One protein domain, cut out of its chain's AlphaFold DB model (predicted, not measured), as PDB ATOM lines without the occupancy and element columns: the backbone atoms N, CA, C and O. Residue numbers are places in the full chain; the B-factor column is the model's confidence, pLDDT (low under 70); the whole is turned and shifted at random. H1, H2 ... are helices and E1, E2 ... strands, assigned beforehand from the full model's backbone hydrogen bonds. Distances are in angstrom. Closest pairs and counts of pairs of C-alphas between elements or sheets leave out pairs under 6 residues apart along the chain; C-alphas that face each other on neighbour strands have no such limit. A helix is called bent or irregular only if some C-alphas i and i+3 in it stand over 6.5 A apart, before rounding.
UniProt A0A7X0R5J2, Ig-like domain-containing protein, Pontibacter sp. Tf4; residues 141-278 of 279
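AT A GLANCE: This is residues 141 to 278 of the 279 residues of the protein "Ig-like domain-containing protein" of Pontibacter sp. Tf4 (UniProt A0A7X0R5J2). Two groups of helices surround a middle through which no named helix runs, and a tiny two-stranded ribbon, E1 with E2, bridges them at one edge. H3 sets off directly from E1 and joins H6, H5 and H4 in one group, with H2 packed on H3; H8 sets off directly from E2 and has H1 and H7 packed on it, with H9 next to H1 in the same group. The printed part has 138 residues with nine named helices and two named strands, in the order H1, H2, E1, H3, H4, H5, H6, H7, E2, H8, H9; the strands are antiparallel and the class is mostly helix. The whole is compact, with a radius of gyration of the C-alphas of 14.7 A and spans of 43 by 31 by 26 A.

IN THESE COORDINATES: Find C-alpha 145 at (177.446, 262.872, 98.027); there H1 begins, residues 145 to 151, and H2 follows at residues 154 to 158. Next look for the short strand E1 at residues 164 to 166. Without a residue between, H3 starts at C-alpha 167 at (166.655, 241.525, 98.260) and runs to residue 178, 16.9 A from first to last C-alpha. H4, residues 189 to 198, is 14.3 A long, and H5 takes residues 205 to 209. H6, residues 219 to 229, is 15.1 A long, and H7 takes residues 231 to 235. The second strand, E2, is residues 242 to 244, and H8 follows at once, residues 245 to 256, 16.3 A long. Last comes H9, residues 266 to 276, 15.0 A long, ending at C-alpha 276 at (178.489, 252.862, 107.968). H9 is irregular: its C-alphas 268 and 271 are 7.4 A apart.

HOW THE PARTS SIT: Start at the sheet, where E1 and E2 are antiparallel neighbours with 150 degrees between their directions. N 165 and O 243 are 2.9 A apart and N 243 and O 165 are 2.8 A apart, both within hydrogen-bond range. From E1 go along H3: its residues 169 to 173 alone touch H2, the closest C-alphas being those of Ala 158 and Ala 173, 5.3 A apart. Its residues 171 to 175 alone touch H6, about perpendicular at 75 degrees, with the C-alphas of Asn 171 and Glu 223 closest at 6.2 A. H6 touches H5, closest at the C-alphas of Leu 209 and Gly 225, 5.4 A. H5 touches H4, closest at the C-alphas of Asn 193 and Leu 205, 5.1 A. Now go along H8 from E2: its residues 247 to 251 alone touch H7, closest at the C-alphas of Trp 235 and Gly 251, 5.5 A. H1 touches H8 at a steep tilt of 45 degrees, opposite ways, with the C-alphas of Tyr 146 and Thr 249 closest at 6.4 A. H1 and H9 only just touch, with 3 pairs of C-alphas within 8 A, closest at Phe 145 and Phe 269, 6.8 A. Between the groups, H4 and H8 are close but not clearly touching, with the C-alphas of Asp 198 and Trp 256 closest at 7.0 A, while H3 and H8 are apart. In H1 to H8 every O i to N i+4 pair is within hydrogen-bond range; in H9, 5 of 7 are.

THE WHOLE: The two C-alphas farthest apart are those of Gln 142 and Asn 212, 44.7 A. The printed part has no cut, and no link is long. The mean pLDDT of the printed part is 91.3; look for values under 70 at residue 161 and residues 181 to 185 of this model.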
ATOM      1  N   ALA A 141     184.220 267.310 102.230       72.31
ATOM      2  CA  ALA A 141     183.567 268.591 101.966       72.31
ATOM      3  C   ALA A 141     183.650 269.133 100.531       72.31
ATOM      4  O   ALA A 141     182.911 270.052 100.190       72.31
ATOM      5  N   GLN A 142     184.534 268.598  99.694       84.00
ATOM      6  CA  GLN A 142     184.701 268.997  98.296       84.00
ATOM      7  C   GLN A 142     184.029 268.033  97.317       84.00
ATOM      8  O   GLN A 142     183.839 268.393  96.155       84.00
ATOM      9  N   LEU A 143     183.661 266.834  97.774       87.38
ATOM     10  CA  LEU A 143     182.926 265.866  96.973       87.38
ATOM     11  C   LEU A 143     181.423 266.107  97.118       87.38
ATOM     12  O   LEU A 143     180.932 266.459  98.189       87.38
ATOM     13  N   ASN A 144     180.681 265.885  96.033       91.88
ATOM     14  CA  ASN A 144     179.240 265.689  96.158       91.88
ATOM     15  C   ASN A 144     178.976 264.292  96.742       91.88
ATOM     16  O   ASN A 144     179.810 263.391  96.607       91.88
ATOM     17  N   PHE A 145     177.810 264.119  97.362       93.88
ATOM     18  CA  PHE A 145     177.446 262.872  98.027       93.88
ATOM     19  C   PHE A 145     177.549 261.646  97.114       93.88
ATOM     20  O   PHE A 145     178.159 260.665  97.522       93.88
ATOM     21  N   TYR A 146     177.044 261.721  95.877       94.56
ATOM     22  CA  TYR A 146     177.103 260.601  94.935       94.56
ATOM     23  C   TYR A 146     178.543 260.133  94.717       94.56
ATOM     24  O   TYR A 146     178.858 258.971  94.934       94.56
ATOM     25  N   THR A 147     179.453 261.051  94.375       92.38
ATOM     26  CA  THR A 147     180.870 260.715  94.180       92.38
ATOM     27  C   THR A 147     181.507 260.169  95.453       92.38
ATOM     28  O   THR A 147     182.286 259.225  95.376       92.38
ATOM     29  N   ALA A 148     181.199 260.740  96.619       91.62
ATOM     30  CA  ALA A 148     181.742 260.255  97.884       91.62
ATOM     31  C   ALA A 148     181.245 258.841  98.221       91.62
ATOM     32  O   ALA A 148     182.040 258.023  98.677       91.62
ATOM     33  N   PHE A 149     179.962 258.561  97.982       93.00
ATOM     34  CA  PHE A 149     179.324 257.279  98.255       93.00
ATOM     35  C   PHE A 149     179.843 256.181  97.326       93.00
ATOM     36  O   PHE A 149     180.383 255.194  97.817       93.00
ATOM     37  N   THR A 150     179.786 256.377  96.007       92.12
ATOM     38  CA  THR A 150     180.247 255.367  95.037       92.12
ATOM     39  C   THR A 150     181.751 255.118  95.142       92.12
ATOM     40  O   THR A 150     182.223 253.993  95.032       92.12
ATOM     41  N   THR A 151     182.536 256.143  95.500       90.56
ATOM     42  CA  THR A 151     183.975 255.968  95.769       90.56
ATOM     43  C   THR A 151     184.245 254.957  96.880       90.56
ATOM     44  O   THR A 151     185.290 254.311  96.827       90.56
ATOM     45  N   THR A 152     183.357 254.812  97.875       90.38
ATOM     46  CA  THR A 152     183.559 253.826  98.954       90.38
ATOM     47  C   THR A 152     183.719 252.411  98.412       90.38
ATOM     48  O   THR A 152     184.399 251.599  99.030       90.38
ATOM     49  N   GLY A 153     183.125 252.131  97.249       89.56
ATOM     50  CA  GLY A 153     183.079 250.810  96.649       89.56
ATOM     51  C   GLY A 153     182.286 249.796  97.477       89.56
ATOM     52  O   GLY A 153     182.460 248.587  97.329       89.56
ATOM     53  N   TRP A 154     181.470 250.274  98.423       91.31
ATOM     54  CA  TRP A 154     180.671 249.408  99.280       91.31
ATOM     55  C   TRP A 154     179.673 248.587  98.463       91.31
ATOM     56  O   TRP A 154     179.443 247.424  98.783       91.31
ATOM     57  N   PHE A 155     179.116 249.172  97.400       92.19
ATOM     58  CA  PHE A 155     178.144 248.506  96.542       92.19
ATOM     59  C   PHE A 155     178.755 247.283  95.848       92.19
ATOM     60  O   PHE A 155     178.202 246.193  95.947       92.19
ATOM     61  N   GLU A 156     179.944 247.432  95.263       87.81
ATOM     62  CA  GLU A 156     180.682 246.369  94.566       87.81
ATOM     63  C   GLU A 156     181.175 245.257  95.507       87.81
ATOM     64  O   GLU A 156     181.449 244.122  95.101       87.81
ATOM     65  N   LEU A 157     181.343 245.585  96.791       85.94
ATOM     66  CA  LEU A 157     181.621 244.595  97.828       85.94
ATOM     67  C   LEU A 157     180.346 243.865  98.265       85.94
ATOM     68  O   LEU A 157     180.405 242.667  98.547       85.94
ATOM     69  N   ALA A 158     179.217 244.571  98.324       88.69
ATOM     70  CA  ALA A 158     177.925 244.047  98.747       88.69
ATOM     71  C   ALA A 158     177.299 243.094  97.716       88.69
ATOM     72  O   ALA A 158     176.735 242.072  98.099       88.69
ATOM     73  N   ASP A 159     177.417 243.399  96.424       84.06
ATOM     74  CA  ASP A 159     176.797 242.640  95.327       84.06
ATOM     75  C   ASP A 159     177.669 241.478  94.810       84.06
ATOM     76  O   ASP A 159     177.261 240.691  93.953       84.06
ATOM     77  N   GLY A 160     178.905 241.362  95.301       78.19
ATOM     78  CA  GLY A 160     179.871 240.396  94.788       78.19
ATOM     79  C   GLY A 160     180.275 240.646  93.327       78.19
ATOM     80  O   GLY A 160     180.706 239.704  92.654       78.19
ATOM     81  N   ASN A 161     180.206 241.893  92.856       69.38
ATOM     82  CA  ASN A 161     180.391 242.357  91.477       69.38
ATOM     83  C   ASN A 161     179.347 241.795  90.490       69.38
ATOM     84  O   ASN A 161     179.715 241.295  89.420       69.38
ATOM     85  N   GLN A 162     178.066 241.808  90.866       76.88
ATOM     86  CA  GLN A 162     176.942 241.388  90.013       76.88
ATOM     87  C   GLN A 162     176.159 242.564  89.403       76.88
ATOM     88  O   GLN A 162     175.158 242.323  88.731       76.88
ATOM     89  N   ASP A 163     176.654 243.792  89.576       84.56
ATOM     90  CA  ASP A 163     176.133 245.084  89.108       84.56
ATOM     91  C   ASP A 163     174.827 245.544  89.791       84.56
ATOM     92  O   ASP A 163     174.544 246.740  89.795       84.56
ATOM     93  N   ASP A 164     174.070 244.635  90.418       93.31
ATOM     94  CA  ASP A 164     172.824 244.933  91.129       93.31
ATOM     95  C   ASP A 164     172.654 244.084  92.407       93.31
ATOM     96  O   ASP A 164     173.086 242.930  92.476       93.31
ATOM     97  N   LEU A 165     171.944 244.621  93.407       95.44
ATOM     98  CA  LEU A 165     171.590 243.917  94.646       95.44
ATOM     99  C   LEU A 165     170.163 243.366  94.579       95.44
ATOM    100  O   LEU A 165     169.198 244.127  94.553       95.44
ATOM    101  N   ASN A 166     169.992 242.045  94.648       94.56
ATOM    102  CA  ASN A 166     168.674 241.479  94.963       94.56
ATOM    103  C   ASN A 166     168.345 241.662  96.461       94.56
ATOM    104  O   ASN A 166     169.202 242.040  97.259       94.56
ATOM    105  N   LEU A 167     167.107 241.353  96.869       95.12
ATOM    106  CA  LEU A 167     166.655 241.525  98.260       95.12
ATOM    107  C   LEU A 167     167.538 240.806  99.294       95.12
ATOM    108  O   LEU A 167     167.772 241.338 100.379       95.12
ATOM    109  N   SER A 168     168.033 239.609  98.966       93.62
ATOM    110  CA  SER A 168     168.898 238.844  99.868       93.62
ATOM    111  C   SER A 168     170.253 239.525 100.040       93.62
ATOM    112  O   SER A 168     170.725 239.650 101.168       93.62
ATOM    113  N   ASP A 169     170.870 239.973  98.946       93.81
ATOM    114  CA  ASP A 169     172.177 240.637  98.983       93.81
ATOM    115  C   ASP A 169     172.073 242.005  99.666       93.81
ATOM    116  O   ASP A 169     172.900 242.343 100.509       93.81
ATOM    117  N   PHE A 170     170.994 242.747  99.404       95.56
ATOM    118  CA  PHE A 170     170.680 244.000 100.090       95.56
ATOM    119  C   PHE A 170     170.569 243.815 101.611       95.56
ATOM    120  O   PHE A 170     171.224 244.526 102.377       95.56
ATOM    121  N   ASN A 171     169.776 242.840 102.070       95.19
ATOM    122  CA  ASN A 171     169.620 242.571 103.500       95.19
ATOM    123  C   ASN A 171     170.937 242.114 104.133       95.19
ATOM    124  O   ASN A 171     171.314 242.603 105.199       95.19
ATOM    125  N   LEU A 172     171.675 241.220 103.474       92.25
ATOM    126  CA  LEU A 172     172.972 240.774 103.968       92.25
ATOM    127  C   LEU A 172     173.952 241.945 104.096       92.25
ATOM    128  O   LEU A 172     174.605 242.078 105.131       92.25
ATOM    129  N   ALA A 173     174.014 242.821 103.098       92.31
ATOM    130  CA  ALA A 173     174.910 243.967 103.093       92.31
ATOM    131  C   ALA A 173     174.603 244.964 104.222       92.31
ATOM    132  O   ALA A 173     175.507 245.420 104.917       92.31
ATOM    133  N   PHE A 174     173.332 245.270 104.490       93.94
ATOM    134  CA  PHE A 174     172.993 246.112 105.642       93.94
ATOM    135  C   PHE A 174     173.201 245.397 106.984       93.94
ATOM    136  O   PHE A 174     173.571 246.033 107.975       93.94
ATOM    137  N   TYR A 175     173.028 244.075 107.033       92.81
ATOM    138  CA  TYR A 175     173.342 243.302 108.230       92.81
ATOM    139  C   TYR A 175     174.838 243.351 108.564       92.81
ATOM    140  O   TYR A 175     175.192 243.481 109.738       92.81
ATOM    141  N   THR A 176     175.732 243.305 107.567       89.62
ATOM    142  CA  THR A 176     177.183 243.407 107.806       89.62
ATOM    143  C   THR A 176     177.605 244.789 108.303       89.62
ATOM    144  O   THR A 176     178.518 244.862 109.125       89.62
ATOM    145  N   ILE A 177     176.899 245.866 107.922       91.19
ATOM    146  CA  ILE A 177     177.092 247.202 108.522       91.19
ATOM    147  C   ILE A 177     176.874 247.137 110.038       91.19
ATOM    148  O   ILE A 177     177.686 247.647 110.809       91.19
ATOM    149  N   LEU A 178     175.781 246.508 110.484       91.50
ATOM    150  CA  LEU A 178     175.444 246.400 111.908       91.50
ATOM    151  C   LEU A 178     176.348 245.407 112.648       91.50
ATOM    152  O   LEU A 178     176.738 245.649 113.792       91.50
ATOM    153  N   ASN A 179     176.725 244.314 111.987       88.25
ATOM    154  CA  ASN A 179     177.563 243.249 112.526       88.25
ATOM    155  C   ASN A 179     179.057 243.464 112.236       88.25
ATOM    156  O   ASN A 179     179.731 242.609 111.657       88.25
ATOM    157  N   ARG A 180     179.596 244.600 112.696       77.00
ATOM    158  CA  ARG A 180     180.993 245.011 112.449       77.00
ATOM    159  C   ARG A 180     182.041 243.981 112.880       77.00
ATOM    160  O   ARG A 180     183.134 243.964 112.327       77.00
ATOM    161  N   ASN A 181     181.733 243.130 113.862       67.81
ATOM    162  CA  ASN A 181     182.674 242.117 114.334       67.81
ATOM    163  C   ASN A 181     182.574 240.787 113.575       67.81
ATOM    164  O   ASN A 181     183.488 240.004 113.727       67.81
ATOM    165  N   SER A 182     181.550 240.503 112.758       65.31
ATOM    166  CA  SER A 182     181.376 239.281 111.923       65.31
ATOM    167  C   SER A 182     181.533 237.889 112.595       65.31
ATOM    168  O   SER A 182     181.078 236.894 112.038       65.31
ATOM    169  N   TRP A 183     182.136 237.778 113.781       63.09
ATOM    170  CA  TRP A 183     182.611 236.549 114.415       63.09
ATOM    171  C   TRP A 183     181.774 236.147 115.633       63.09
ATOM    172  O   TRP A 183     181.732 234.963 115.962       63.09
ATOM    173  N   ASP A 184     181.122 237.094 116.317       66.56
ATOM    174  CA  ASP A 184     180.431 236.834 117.588       66.56
ATOM    175  C   ASP A 184     178.931 237.171 117.601       66.56
ATOM    176  O   ASP A 184     178.299 236.995 118.640       66.56
ATOM    177  N   TYR A 185     178.344 237.587 116.467       67.44
ATOM    178  CA  TYR A 185     176.930 238.005 116.349       67.44
ATOM    179  C   TYR A 185     176.507 239.058 117.394       67.44
ATOM    180  O   TYR A 185     175.317 239.272 117.633       67.44
ATOM    181  N   ASN A 186     177.473 239.723 118.033       76.56
ATOM    182  CA  ASN A 186     177.232 240.646 119.126       76.56
ATOM    183  C   ASN A 186     177.024 242.051 118.558       76.56
ATOM    184  O   ASN A 186     177.912 242.904 118.588       76.56
ATOM    185  N   ILE A 187     175.847 242.261 117.971       89.44
ATOM    186  CA  ILE A 187     175.438 243.554 117.428       89.44
ATOM    187  C   ILE A 187     175.075 244.479 118.592       89.44
ATOM    188  O   ILE A 187     174.215 244.166 119.410       89.44
ATOM    189  N   GLU A 188     175.724 245.642 118.660       90.75
ATOM    190  CA  GLU A 188     175.517 246.612 119.735       90.75
ATOM    191  C   GLU A 188     174.144 247.311 119.602       90.75
ATOM    192  O   GLU A 188     173.914 248.012 118.610       90.75
ATOM    193  N   PRO A 189     173.248 247.231 120.610       93.31
ATOM    194  CA  PRO A 189     171.919 247.851 120.541       93.31
ATOM    195  C   PRO A 189     171.938 249.360 120.274       93.31
ATOM    196  O   PRO A 189     171.124 249.884 119.510       93.31
ATOM    197  N   ASP A 190     172.891 250.074 120.878       93.50
ATOM    198  CA  ASP A 190     173.054 251.517 120.685       93.50
ATOM    199  C   ASP A 190     173.470 251.859 119.248       93.50
ATOM    200  O   ASP A 190     173.046 252.887 118.708       93.50
ATOM    201  N   PHE A 191     174.244 250.984 118.598       93.25
ATOM    202  CA  PHE A 191     174.626 251.157 117.202       93.25
ATOM    203  C   PHE A 191     173.424 250.968 116.273       93.25
ATOM    204  O   PHE A 191     173.195 251.810 115.409       93.25
ATOM    205  N   VAL A 192     172.584 249.955 116.515       94.75
ATOM    206  CA  VAL A 192     171.333 249.742 115.758       94.75
ATOM    207  C   VAL A 192     170.359 250.907 115.927       94.75
ATOM    208  O   VAL A 192     169.742 251.349 114.963       94.75
ATOM    209  N   ASN A 193     170.238 251.460 117.135       95.88
ATOM    210  CA  ASN A 193     169.404 252.642 117.360       95.88
ATOM    211  C   ASN A 193     169.952 253.881 116.642       95.88
ATOM    212  O   ASN A 193     169.177 254.670 116.107       95.88
ATOM    213  N   THR A 194     171.275 254.045 116.609       95.56
ATOM    214  CA  THR A 194     171.925 255.132 115.863       95.56
ATOM    215  C   THR A 194     171.695 254.971 114.360       95.56
ATOM    216  O   THR A 194     171.314 255.936 113.705       95.56
ATOM    217  N   PHE A 195     171.822 253.746 113.844       95.38
ATOM    218  CA  PHE A 195     171.479 253.407 112.466       95.38
ATOM    219  C   PHE A 195     170.019 253.749 112.156       95.38
ATOM    220  O   PHE A 195     169.757 254.463 111.198       95.38
ATOM    221  N   GLY A 196     169.068 253.343 113.000       95.19
ATOM    222  CA  GLY A 196     167.653 253.662 112.798       95.19
ATOM    223  C   GLY A 196     167.357 255.161 112.772       95.19
ATOM    224  O   GLY A 196     166.518 255.608 111.992       95.19
ATOM    225  N   MET A 197     168.066 255.954 113.580       95.25
ATOM    226  CA  MET A 197     167.962 257.413 113.539       95.25
ATOM    227  C   MET A 197     168.518 257.995 112.238       95.25
ATOM    228  O   MET A 197     167.834 258.803 111.612       95.25
ATOM    229  N   ASP A 198     169.706 257.555 111.819       95.06
ATOM    230  CA  ASP A 198     170.371 258.033 110.601       95.06
ATOM    231  C   ASP A 198     169.663 257.547 109.318       95.06
ATOM    232  O   ASP A 198     169.750 258.201 108.281       95.06
ATOM    233  N   PHE A 199     168.919 256.437 109.385       93.06
ATOM    234  CA  PHE A 199     168.163 255.844 108.280       93.06
ATOM    235  C   PHE A 199     166.644 255.965 108.488       93.06
ATOM    236  O   PHE A 199     165.925 254.974 108.465       93.06
ATOM    237  N   GLY A 200     166.127 257.183 108.672       86.56
ATOM    238  CA  GLY A 200     164.674 257.432 108.674       86.56
ATOM    239  C   GLY A 200     164.045 257.741 110.036       86.56
ATOM    240  O   GLY A 200     162.820 257.722 110.160       86.56
ATOM    241  N   GLY A 201     164.845 258.074 111.054       89.50
ATOM    242  CA  GLY A 201     164.333 258.574 112.336       89.50
ATOM    243  C   GLY A 201     163.629 257.518 113.197       89.50
ATOM    244  O   GLY A 201     162.765 257.851 114.015       89.50
ATOM    245  N   HIS A 202     163.977 256.244 113.022       91.12
ATOM    246  CA  HIS A 202     163.420 255.120 113.768       91.12
ATOM    247  C   HIS A 202     164.004 255.058 115.185       91.12
ATOM    248  O   HIS A 202     165.005 254.393 115.459       91.12
ATOM    249  N   LEU A 203     163.344 255.754 116.113       88.94
ATOM    250  CA  LEU A 203     163.650 255.674 117.540       88.94
ATOM    251  C   LEU A 203     163.489 254.233 118.040       88.94
ATOM    252  O   LEU A 203     162.444 253.620 117.841       88.94
ATOM    253  N   GLN A 204     164.491 253.740 118.772       92.25
ATOM    254  CA  GLN A 204     164.483 252.410 119.399       92.25
ATOM    255  C   GLN A 204     164.403 251.236 118.408       92.25
ATOM    256  O   GLN A 204     163.858 250.185 118.758       92.25
ATOM    257  N   LEU A 205     164.977 251.396 117.208       94.75
ATOM    258  CA  LEU A 205     165.008 250.360 116.175       94.75
ATOM    259  C   LEU A 205     165.448 248.990 116.713       94.75
ATOM    260  O   LEU A 205     164.838 247.992 116.353       94.75
ATOM    261  N   TRP A 206     166.410 248.927 117.642       94.81
ATOM    262  CA  TRP A 206     166.812 247.661 118.269       94.81
ATOM    263  C   TRP A 206     165.621 246.870 118.815       94.81
ATOM    264  O   TRP A 206     165.470 245.694 118.524       94.81
ATOM    265  N   THR A 207     164.744 247.521 119.582       93.31
ATOM    266  CA  THR A 207     163.593 246.848 120.205       93.31
ATOM    267  C   THR A 207     162.519 246.438 119.206       93.31
ATOM    268  O   THR A 207     161.688 245.589 119.520       93.31
ATOM    269  N   THR A 208     162.515 247.065 118.030       93.56
ATOM    270  CA  THR A 208     161.660 246.680 116.908       93.56
ATOM    271  C   THR A 208     162.214 245.442 116.217       93.56
ATOM    272  O   THR A 208     161.434 244.555 115.887       93.56
ATOM    273  N   LEU A 209     163.536 245.377 116.029       94.56
ATOM    274  CA  LEU A 209     164.194 244.264 115.354       94.56
ATOM    275  C   LEU A 209     164.324 243.022 116.252       94.56
ATOM    276  O   LEU A 209     164.053 241.928 115.787       94.56
ATOM    277  N   ASP A 210     164.668 243.166 117.534       94.06
ATOM    278  CA  ASP A 210     164.782 242.061 118.509       94.06
ATOM    279  C   ASP A 210     163.387 241.569 118.952       94.06
ATOM    280  O   ASP A 210     162.869 241.879 120.035       94.06
ATOM    281  N   THR A 211     162.719 240.845 118.053       93.75
ATOM    282  CA  THR A 211     161.330 240.400 118.219       93.75
ATOM    283  C   THR A 211     161.181 239.340 119.304       93.75
ATOM    284  O   THR A 211     160.178 239.329 120.037       93.75
ATOM    285  N   ASN A 212     162.163 238.446 119.422       93.56
ATOM    286  CA  ASN A 212     162.146 237.348 120.375       93.56
ATOM    287  C   ASN A 212     162.670 237.769 121.768       93.56
ATOM    288  O   ASN A 212     162.414 237.056 122.746       93.56
ATOM    289  N   LYS A 213     163.292 238.956 121.872       94.19
ATOM    290  CA  LYS A 213     163.807 239.577 123.103       94.19
ATOM    291  C   LYS A 213     164.896 238.746 123.767       94.19
ATOM    292  O   LYS A 213     164.926 238.640 124.999       94.19
ATOM    293  N   ASN A 214     165.736 238.107 122.964       92.06
ATOM    294  CA  ASN A 214     166.853 237.303 123.448       92.06
ATOM    295  C   ASN A 214     168.134 238.137 123.646       92.06
ATOM    296  O   ASN A 214     169.110 237.578 124.141       92.06
ATOM    297  N   GLU A 215     168.104 239.441 123.334       90.69
ATOM    298  CA  GLU A 215     169.247 240.366 123.369       90.69
ATOM    299  C   GLU A 215     170.306 240.105 122.275       90.69
ATOM    300  O   GLU A 215     171.427 240.604 122.368       90.69
ATOM    301  N   TYR A 216     169.946 239.378 121.214       90.00
ATOM    302  CA  TYR A 216     170.761 239.116 120.028       90.00
ATOM    303  C   TYR A 216     169.946 239.402 118.770       90.00
ATOM    304  O   TYR A 216     168.851 238.886 118.608       90.00
ATOM    305  N   LEU A 217     170.511 240.164 117.836       90.88
ATOM    306  CA  LEU A 217     169.849 240.409 116.561       90.88
ATOM    307  C   LEU A 217     170.195 239.298 115.561       90.88
ATOM    308  O   LEU A 217     171.248 239.315 114.910       90.88
ATOM    309  N   GLU A 218     169.298 238.320 115.450       91.19
ATOM    310  CA  GLU A 218     169.415 237.248 114.464       91.19
ATOM    311  C   GLU A 218     169.186 237.785 113.043       91.19
ATOM    312  O   GLU A 218     168.412 238.717 112.822       91.19
ATOM    313  N   TYR A 219     169.825 237.170 112.045       92.00
ATOM    314  CA  TYR A 219     169.666 237.601 110.653       92.00
ATOM    315  C   TYR A 219     168.200 237.554 110.185       92.00
ATOM    316  O   TYR A 219     167.738 238.481 109.534       92.00
ATOM    317  N   SER A 220     167.426 236.540 110.589       93.75
ATOM    318  CA  SER A 220     165.996 236.454 110.252       93.75
ATOM    319  C   SER A 220     165.143 237.551 110.893       93.75
ATOM    320  O   SER A 220     164.134 237.960 110.326       93.75
ATOM    321  N   GLU A 221     165.524 238.021 112.081       94.81
ATOM    322  CA  GLU A 221     164.857 239.147 112.740       94.81
ATOM    323  C   GLU A 221     165.174 240.462 112.029       94.81
ATOM    324  O   GLU A 221     164.287 241.285 111.797       94.81
ATOM    325  N   PHE A 222     166.433 240.619 111.613       94.50
ATOM    326  CA  PHE A 222     166.859 241.732 110.782       94.50
ATOM    327  C   PHE A 222     166.130 241.755 109.430       94.50
ATOM    328  O   PHE A 222     165.587 242.796 109.071       94.50
ATOM    329  N   GLU A 223     166.047 240.629 108.711       95.19
ATOM    330  CA  GLU A 223     165.326 240.543 107.430       95.19
ATOM    331  C   GLU A 223     163.861 240.965 107.565       95.19
ATOM    332  O   GLU A 223     163.386 241.790 106.785       95.19
ATOM    333  N   GLN A 224     163.161 240.455 108.585       94.88
ATOM    334  CA  GLN A 224     161.768 240.827 108.829       94.88
ATOM    335  C   GLN A 224     161.626 242.323 109.127       94.88
ATOM    336  O   GLN A 224     160.696 242.974 108.654       94.88
ATOM    337  N   GLY A 225     162.552 242.885 109.900       94.19
ATOM    338  CA  GLY A 225     162.537 244.309 110.194       94.19
ATOM    339  C   GLY A 225     162.866 245.187 108.988       94.19
ATOM    340  O   GLY A 225     162.268 246.247 108.834       94.19
ATOM    341  N   MET A 226     163.765 244.757 108.100       94.50
ATOM    342  CA  MET A 226     164.043 245.468 106.846       94.50
ATOM    343  C   MET A 226     162.843 245.448 105.894       94.50
ATOM    344  O   MET A 226     162.586 246.456 105.231       94.50
ATOM    345  N   GLU A 227     162.073 244.354 105.875       94.06
ATOM    346  CA  GLU A 227     160.777 244.286 105.184       94.06
ATOM    347  C   GLU A 227     159.795 245.327 105.756       94.06
ATOM    348  O   GLU A 227     159.211 246.104 105.001       94.06
ATOM    349  N   ASP A 228     159.683 245.428 107.085       93.06
ATOM    350  CA  ASP A 228     158.808 246.406 107.752       93.06
ATOM    351  C   ASP A 228     159.231 247.868 107.497       93.06
ATOM    352  O   ASP A 228     158.384 248.760 107.366       93.06
ATOM    353  N   LEU A 229     160.540 248.134 107.418       92.69
ATOM    354  CA  LEU A 229     161.098 249.450 107.066       92.69
ATOM    355  C   LEU A 229     160.891 249.800 105.589       92.69
ATOM    356  O   LEU A 229     160.932 250.977 105.206       92.69
ATOM    357  N   ASN A 230     160.654 248.786 104.764       94.56
ATOM    358  CA  ASN A 230     160.327 248.896 103.356       94.56
ATOM    359  C   ASN A 230     161.327 249.748 102.553       94.56
ATOM    360  O   ASN A 230     160.928 250.606 101.763       94.56
ATOM    361  N   PHE A 231     162.633 249.617 102.813       95.31
ATOM    362  CA  PHE A 231     163.648 250.338 102.031       95.31
ATOM    363  C   PHE A 231     163.744 249.787 100.613       95.31
ATOM    364  O   PHE A 231     163.689 250.567  99.668       95.31
ATOM    365  N   PHE A 232     163.800 248.460 100.470       96.50
ATOM    366  CA  PHE A 232     163.972 247.798  99.179       96.50
ATOM    367  C   PHE A 232     162.876 248.193  98.176       96.50
ATOM    368  O   PHE A 232     163.185 248.731  97.122       96.50
ATOM    369  N   GLU A 233     161.590 248.059  98.532       96.56
ATOM    370  CA  GLU A 233     160.478 248.446  97.636       96.56
ATOM    371  C   GLU A 233     160.464 249.953  97.325       96.56
ATOM    372  O   GLU A 233     159.986 250.374  96.274       96.56
ATOM    373  N   ARG A 234     160.934 250.796  98.256       96.19
ATOM    374  CA  ARG A 234     160.965 252.253  98.056       96.19
ATOM    375  C   ARG A 234     162.106 252.702  97.158       96.19
ATOM    376  O   ARG A 234     161.966 253.745  96.520       96.19
ATOM    377  N   TRP A 235     163.225 251.991  97.188       97.19
ATOM    378  CA  TRP A 235     164.431 252.345  96.449       97.19
ATOM    379  C   TRP A 235     164.495 251.662  95.084       97.19
ATOM    380  O   TRP A 235     165.108 252.227  94.193       97.19
ATOM    381  N   ASP A 236     163.797 250.542  94.887       97.81
ATOM    382  CA  ASP A 236     163.575 249.921  93.573       97.81
ATOM    383  C   ASP A 236     162.595 250.783  92.748       97.81
ATOM    384  O   ASP A 236     161.366 250.633  92.791       97.81
ATOM    385  N   ILE A 237     163.137 251.782  92.045       97.44
ATOM    386  CA  ILE A 237     162.358 252.785  91.313       97.44
ATOM    387  C   ILE A 237     161.808 252.190  90.020       97.44
ATOM    388  O   ILE A 237     160.676 252.514  89.625       97.44
ATOM    389  N   ASP A 238     162.597 251.358  89.342       97.38
ATOM    390  CA  ASP A 238     162.207 250.758  88.068       97.38
ATOM    391  C   ASP A 238     161.362 249.474  88.222       97.38
ATOM    392  O   ASP A 238     160.685 249.075  87.263       97.38
ATOM    393  N   LYS A 239     161.273 248.938  89.447       97.06
ATOM    394  CA  LYS A 239     160.475 247.775  89.862       97.06
ATOM    395  C   LYS A 239     160.947 246.476  89.233       97.06
ATOM    396  O   LYS A 239     160.118 245.659  88.808       97.06
ATOM    397  N   ASN A 240     162.258 246.315  89.113       97.12
ATOM    398  CA  ASN A 240     162.874 245.121  88.552       97.12
ATOM    399  C   ASN A 240     163.262 244.077  89.622       97.12
ATOM    400  O   ASN A 240     163.781 243.022  89.253       97.12
ATOM    401  N   GLU A 241     162.941 244.329  90.898       96.69
ATOM    402  CA  GLU A 241     163.296 243.501  92.059       96.69
ATOM    403  C   GLU A 241     164.811 243.440  92.336       96.69
ATOM    404  O   GLU A 241     165.298 242.518  93.000       96.69
ATOM    405  N   LEU A 242     165.551 244.430  91.845       96.56
ATOM    406  CA  LEU A 242     166.976 244.644  92.039       96.56
ATOM    407  C   LEU A 242     167.216 246.118  92.395       96.56
ATOM    408  O   LEU A 242     166.477 247.005  91.986       96.56
ATOM    409  N   ILE A 243     168.260 246.378  93.171       97.81
ATOM    410  CA  ILE A 243     168.706 247.728  93.504       97.81
ATOM    411  C   ILE A 243     170.017 247.979  92.781       97.81
ATOM    412  O   ILE A 243     171.032 247.355  93.097       97.81
ATOM    413  N   SER A 244     169.996 248.930  91.854       96.62
ATOM    414  CA  SER A 244     171.210 249.458  91.236       96.62
ATOM    415  C   SER A 244     171.966 250.395  92.189       96.62
ATOM    416  O   SER A 244     171.401 250.948  93.139       96.62
ATOM    417  N   GLU A 245     173.248 250.657  91.912       95.44
ATOM    418  CA  GLU A 245     174.054 251.593  92.717       95.44
ATOM    419  C   GLU A 245     173.422 252.996  92.777       95.44
ATOM    420  O   GLU A 245     173.440 253.656  93.818       95.44
ATOM    421  N   ASN A 246     172.807 253.444  91.678       96.12
ATOM    422  CA  ASN A 246     172.132 254.741  91.623       96.12
ATOM    423  C   ASN A 246     170.902 254.779  92.533       96.12
ATOM    424  O   ASN A 246     170.716 255.754  93.253       96.12
ATOM    425  N   GLU A 247     170.085 253.727  92.524       97.38
ATOM    426  CA  GLU A 247     168.895 253.622  93.373       97.38
ATOM    427  C   GLU A 247     169.251 253.574  94.854       97.38
ATOM    428  O   GLU A 247     168.634 254.271  95.663       97.38
ATOM    429  N   LEU A 248     170.292 252.814  95.207       96.38
ATOM    430  CA  LEU A 248     170.817 252.806  96.566       96.38
ATOM    431  C   LEU A 248     171.321 254.195  96.963       96.38
ATOM    432  O   LEU A 248     170.961 254.698  98.027       96.38
ATOM    433  N   THR A 249     172.144 254.816  96.115       96.25
ATOM    434  CA  THR A 249     172.730 256.128  96.400       96.25
ATOM    435  C   THR A 249     171.630 257.170  96.574       96.25
ATOM    436  O   THR A 249     171.605 257.864  97.586       96.25
ATOM    437  N   ASP A 250     170.663 257.242  95.662       96.31
ATOM    438  CA  ASP A 250     169.529 258.164  95.761       96.31
ATOM    439  C   ASP A 250     168.684 257.891  97.014       96.31
ATOM    440  O   ASP A 250     168.278 258.824  97.714       96.31
ATOM    441  N   GLY A 251     168.457 256.616  97.337       96.06
ATOM    442  CA  GLY A 251     167.722 256.183  98.517       96.06
ATOM    443  C   GLY A 251     168.377 256.607  99.834       96.06
ATOM    444  O   GLY A 251     167.709 257.180 100.699       96.06
ATOM    445  N   VAL A 252     169.686 256.374  99.973       96.56
ATOM    446  CA  VAL A 252     170.483 256.810 101.132       96.56
ATOM    447  C   VAL A 252     170.540 258.336 101.193       96.56
ATOM    448  O   VAL A 252     170.310 258.921 102.251       96.56
ATOM    449  N   GLY A 253     170.781 258.993 100.056       96.19
ATOM    450  CA  GLY A 253     170.860 260.448  99.971       96.19
ATOM    451  C   GLY A 253     169.567 261.126 100.418       96.19
ATOM    452  O   GLY A 253     169.607 262.062 101.211       96.19
ATOM    453  N   ALA A 254     168.411 260.598 100.010       95.38
ATOM    454  CA  ALA A 254     167.110 261.113 100.430       95.38
ATOM    455  C   ALA A 254     166.854 260.986 101.944       95.38
ATOM    456  O   ALA A 254     166.072 261.762 102.490       95.38
ATOM    457  N   LEU A 255     167.475 260.019 102.629       95.25
ATOM    458  CA  LEU A 255     167.391 259.902 104.090       95.25
ATOM    459  C   LEU A 255     168.344 260.857 104.811       95.25
ATOM    460  O   LEU A 255     168.083 261.235 105.951       95.25
ATOM    461  N   TRP A 256     169.465 261.200 104.179       96.00
ATOM    462  CA  TRP A 256     170.518 262.006 104.788       96.00
ATOM    463  C   TRP A 256     170.425 263.495 104.466       96.00
ATOM    464  O   TRP A 256     171.113 264.267 105.121       96.00
ATOM    465  N   ASP A 257     169.566 263.894 103.531       95.75
ATOM    466  CA  ASP A 257     169.137 265.279 103.324       95.75
ATOM    467  C   ASP A 257     168.294 265.757 104.527       95.75
ATOM    468  O   ASP A 257     167.078 265.550 104.607       95.75
ATOM    469  N   GLU A 258     168.949 266.365 105.517       93.50
ATOM    470  CA  GLU A 258     168.327 266.731 106.794       93.50
ATOM    471  C   GLU A 258     167.417 267.953 106.644       93.50
ATOM    472  O   GLU A 258     166.415 268.103 107.358       93.50
ATOM    473  N   ASN A 259     167.756 268.841 105.711       94.19
ATOM    474  CA  ASN A 259     167.042 270.090 105.491       94.19
ATOM    475  C   ASN A 259     165.945 269.981 104.398       94.19
ATOM    476  O   ASN A 259     165.098 270.877 104.302       94.19
ATOM    477  N   ASN A 260     165.891 268.854 103.676       93.69
ATOM    478  CA  ASN A 260     164.969 268.532 102.582       93.69
ATOM    479  C   ASN A 260     165.071 269.478 101.366       93.69
ATOM    480  O   ASN A 260     164.051 269.792 100.733       93.69
ATOM    481  N   ASP A 261     166.270 269.967 101.042       95.62
ATOM    482  CA  ASP A 261     166.532 270.828  99.882       95.62
ATOM    483  C   ASP A 261     166.938 270.060  98.610       95.62
ATOM    484  O   ASP A 261     167.011 270.665  97.533       95.62
ATOM    485  N   LYS A 262     167.036 268.726  98.701       93.00
ATOM    486  CA  LYS A 262     167.457 267.772  97.662       93.00
ATOM    487  C   LYS A 262     168.946 267.810  97.332       93.00
ATOM    488  O   LYS A 262     169.349 267.239  96.316       93.00
ATOM    489  N   GLU A 263     169.756 268.455  98.158       93.12
ATOM    490  CA  GLU A 263     171.207 268.452  98.059       93.12
ATOM    491  C   GLU A 263     171.802 267.921  99.363       93.12
ATOM    492  O   GLU A 263     171.759 268.568 100.399       93.12
ATOM    493  N   VAL A 264     172.430 266.745  99.308       95.00
ATOM    494  CA  VAL A 264     173.141 266.213 100.476       95.00
ATOM    495  C   VAL A 264     174.508 266.876 100.560       95.00
ATOM    496  O   VAL A 264     175.424 266.602  99.772       95.00
ATOM    497  N   THR A 265     174.644 267.771 101.525       93.06
ATOM    498  CA  THR A 265     175.883 268.474 101.825       93.06
ATOM    499  C   THR A 265     176.864 267.563 102.555       93.06
ATOM    500  O   THR A 265     176.514 266.552 103.166       93.06
ATOM    501  N   ALA A 266     178.142 267.924 102.535       90.38
ATOM    502  CA  ALA A 266     179.148 267.127 103.219       90.38
ATOM    503  C   ALA A 266     179.012 267.103 104.740       90.38
ATOM    504  O   ALA A 266     179.391 266.106 105.351       90.38
ATOM    505  N   ASP A 267     178.460 268.155 105.342       90.25
ATOM    506  CA  ASP A 267     178.160 268.153 106.775       90.25
ATOM    507  C   ASP A 267     177.116 267.072 107.112       90.25
ATOM    508  O   ASP A 267     177.180 266.478 108.186       90.25
ATOM    509  N   GLU A 268     176.222 266.744 106.173       93.12
ATOM    510  CA  GLU A 268     175.186 265.721 106.348       93.12
ATOM    511  C   GLU A 268     175.694 264.289 106.121       93.12
ATOM    512  O   GLU A 268     175.271 263.374 106.834       93.12
ATOM    513  N   PHE A 269     176.603 264.065 105.159       92.56
ATOM    514  CA  PHE A 269     177.034 262.702 104.805       92.56
ATOM    515  C   PHE A 269     178.379 262.271 105.395       92.56
ATOM    516  O   PHE A 269     178.606 261.073 105.554       92.56
ATOM    517  N   LYS A 270     179.301 263.193 105.709       88.81
ATOM    518  CA  LYS A 270     180.706 262.848 106.005       88.81
ATOM    519  C   LYS A 270     180.840 261.875 107.171       88.81
ATOM    520  O   LYS A 270     181.512 260.852 107.048       88.81
ATOM    521  N   GLU A 271     180.197 262.180 108.295       88.88
ATOM    522  CA  GLU A 271     180.236 261.312 109.477       88.88
ATOM    523  C   GLU A 271     179.523 259.980 109.236       88.88
ATOM    524  O   GLU A 271     179.979 258.947 109.724       88.88
ATOM    525  N   LYS A 272     178.439 259.986 108.452       92.81
ATOM    526  CA  LYS A 272     177.628 258.796 108.183       92.81
ATOM    527  C   LYS A 272     178.326 257.839 107.206       92.81
ATOM    528  O   LYS A 272     178.352 256.642 107.478       92.81
ATOM    529  N   ILE A 273     178.999 258.338 106.160       91.38
ATOM    530  CA  ILE A 273     179.875 257.521 105.296       91.38
ATOM    531  C   ILE A 273     180.943 256.831 106.140       91.38
ATOM    532  O   ILE A 273     181.065 255.611 106.090       91.38
ATOM    533  N   MET A 274     181.666 257.598 106.966       86.50
ATOM    534  CA  MET A 274     182.731 257.047 107.810       86.50
ATOM    535  C   MET A 274     182.230 256.019 108.825       86.50
ATOM    536  O   MET A 274     182.989 255.142 109.220       86.50
ATOM    537  N   LYS A 275     180.980 256.147 109.276       89.94
ATOM    538  CA  LYS A 275     180.388 255.264 110.282       89.94
ATOM    539  C   LYS A 275     179.867 253.951 109.693       89.94
ATOM    540  O   LYS A 275     179.966 252.933 110.374       89.94
ATOM    541  N   TYR A 276     179.269 253.987 108.501       91.38
ATOM    542  CA  TYR A 276     178.489 252.862 107.968       91.38
ATOM    543  C   TYR A 276     179.112 252.176 106.755       91.38
ATOM    544  O   TYR A 276     178.926 250.978 106.589       91.38
ATOM    545  N   PHE A 277     179.839 252.914 105.918       89.38
ATOM    546  CA  PHE A 277     180.304 252.429 104.614       89.38
ATOM    547  C   PHE A 277     181.829 252.288 104.537       89.38
ATOM    548  O   PHE A 277     182.375 251.988 103.477       89.38
ATOM    549  N   LEU A 278     182.530 252.494 105.657       83.25
ATOM    550  CA  LEU A 278     183.949 252.180 105.790       83.25
ATOM    551  C   LEU A 278     184.163 251.147 106.920       83.25
ATOM    552  O   LEU A 278     183.418 251.192 107.903       83.25
TER     553      LEU A 278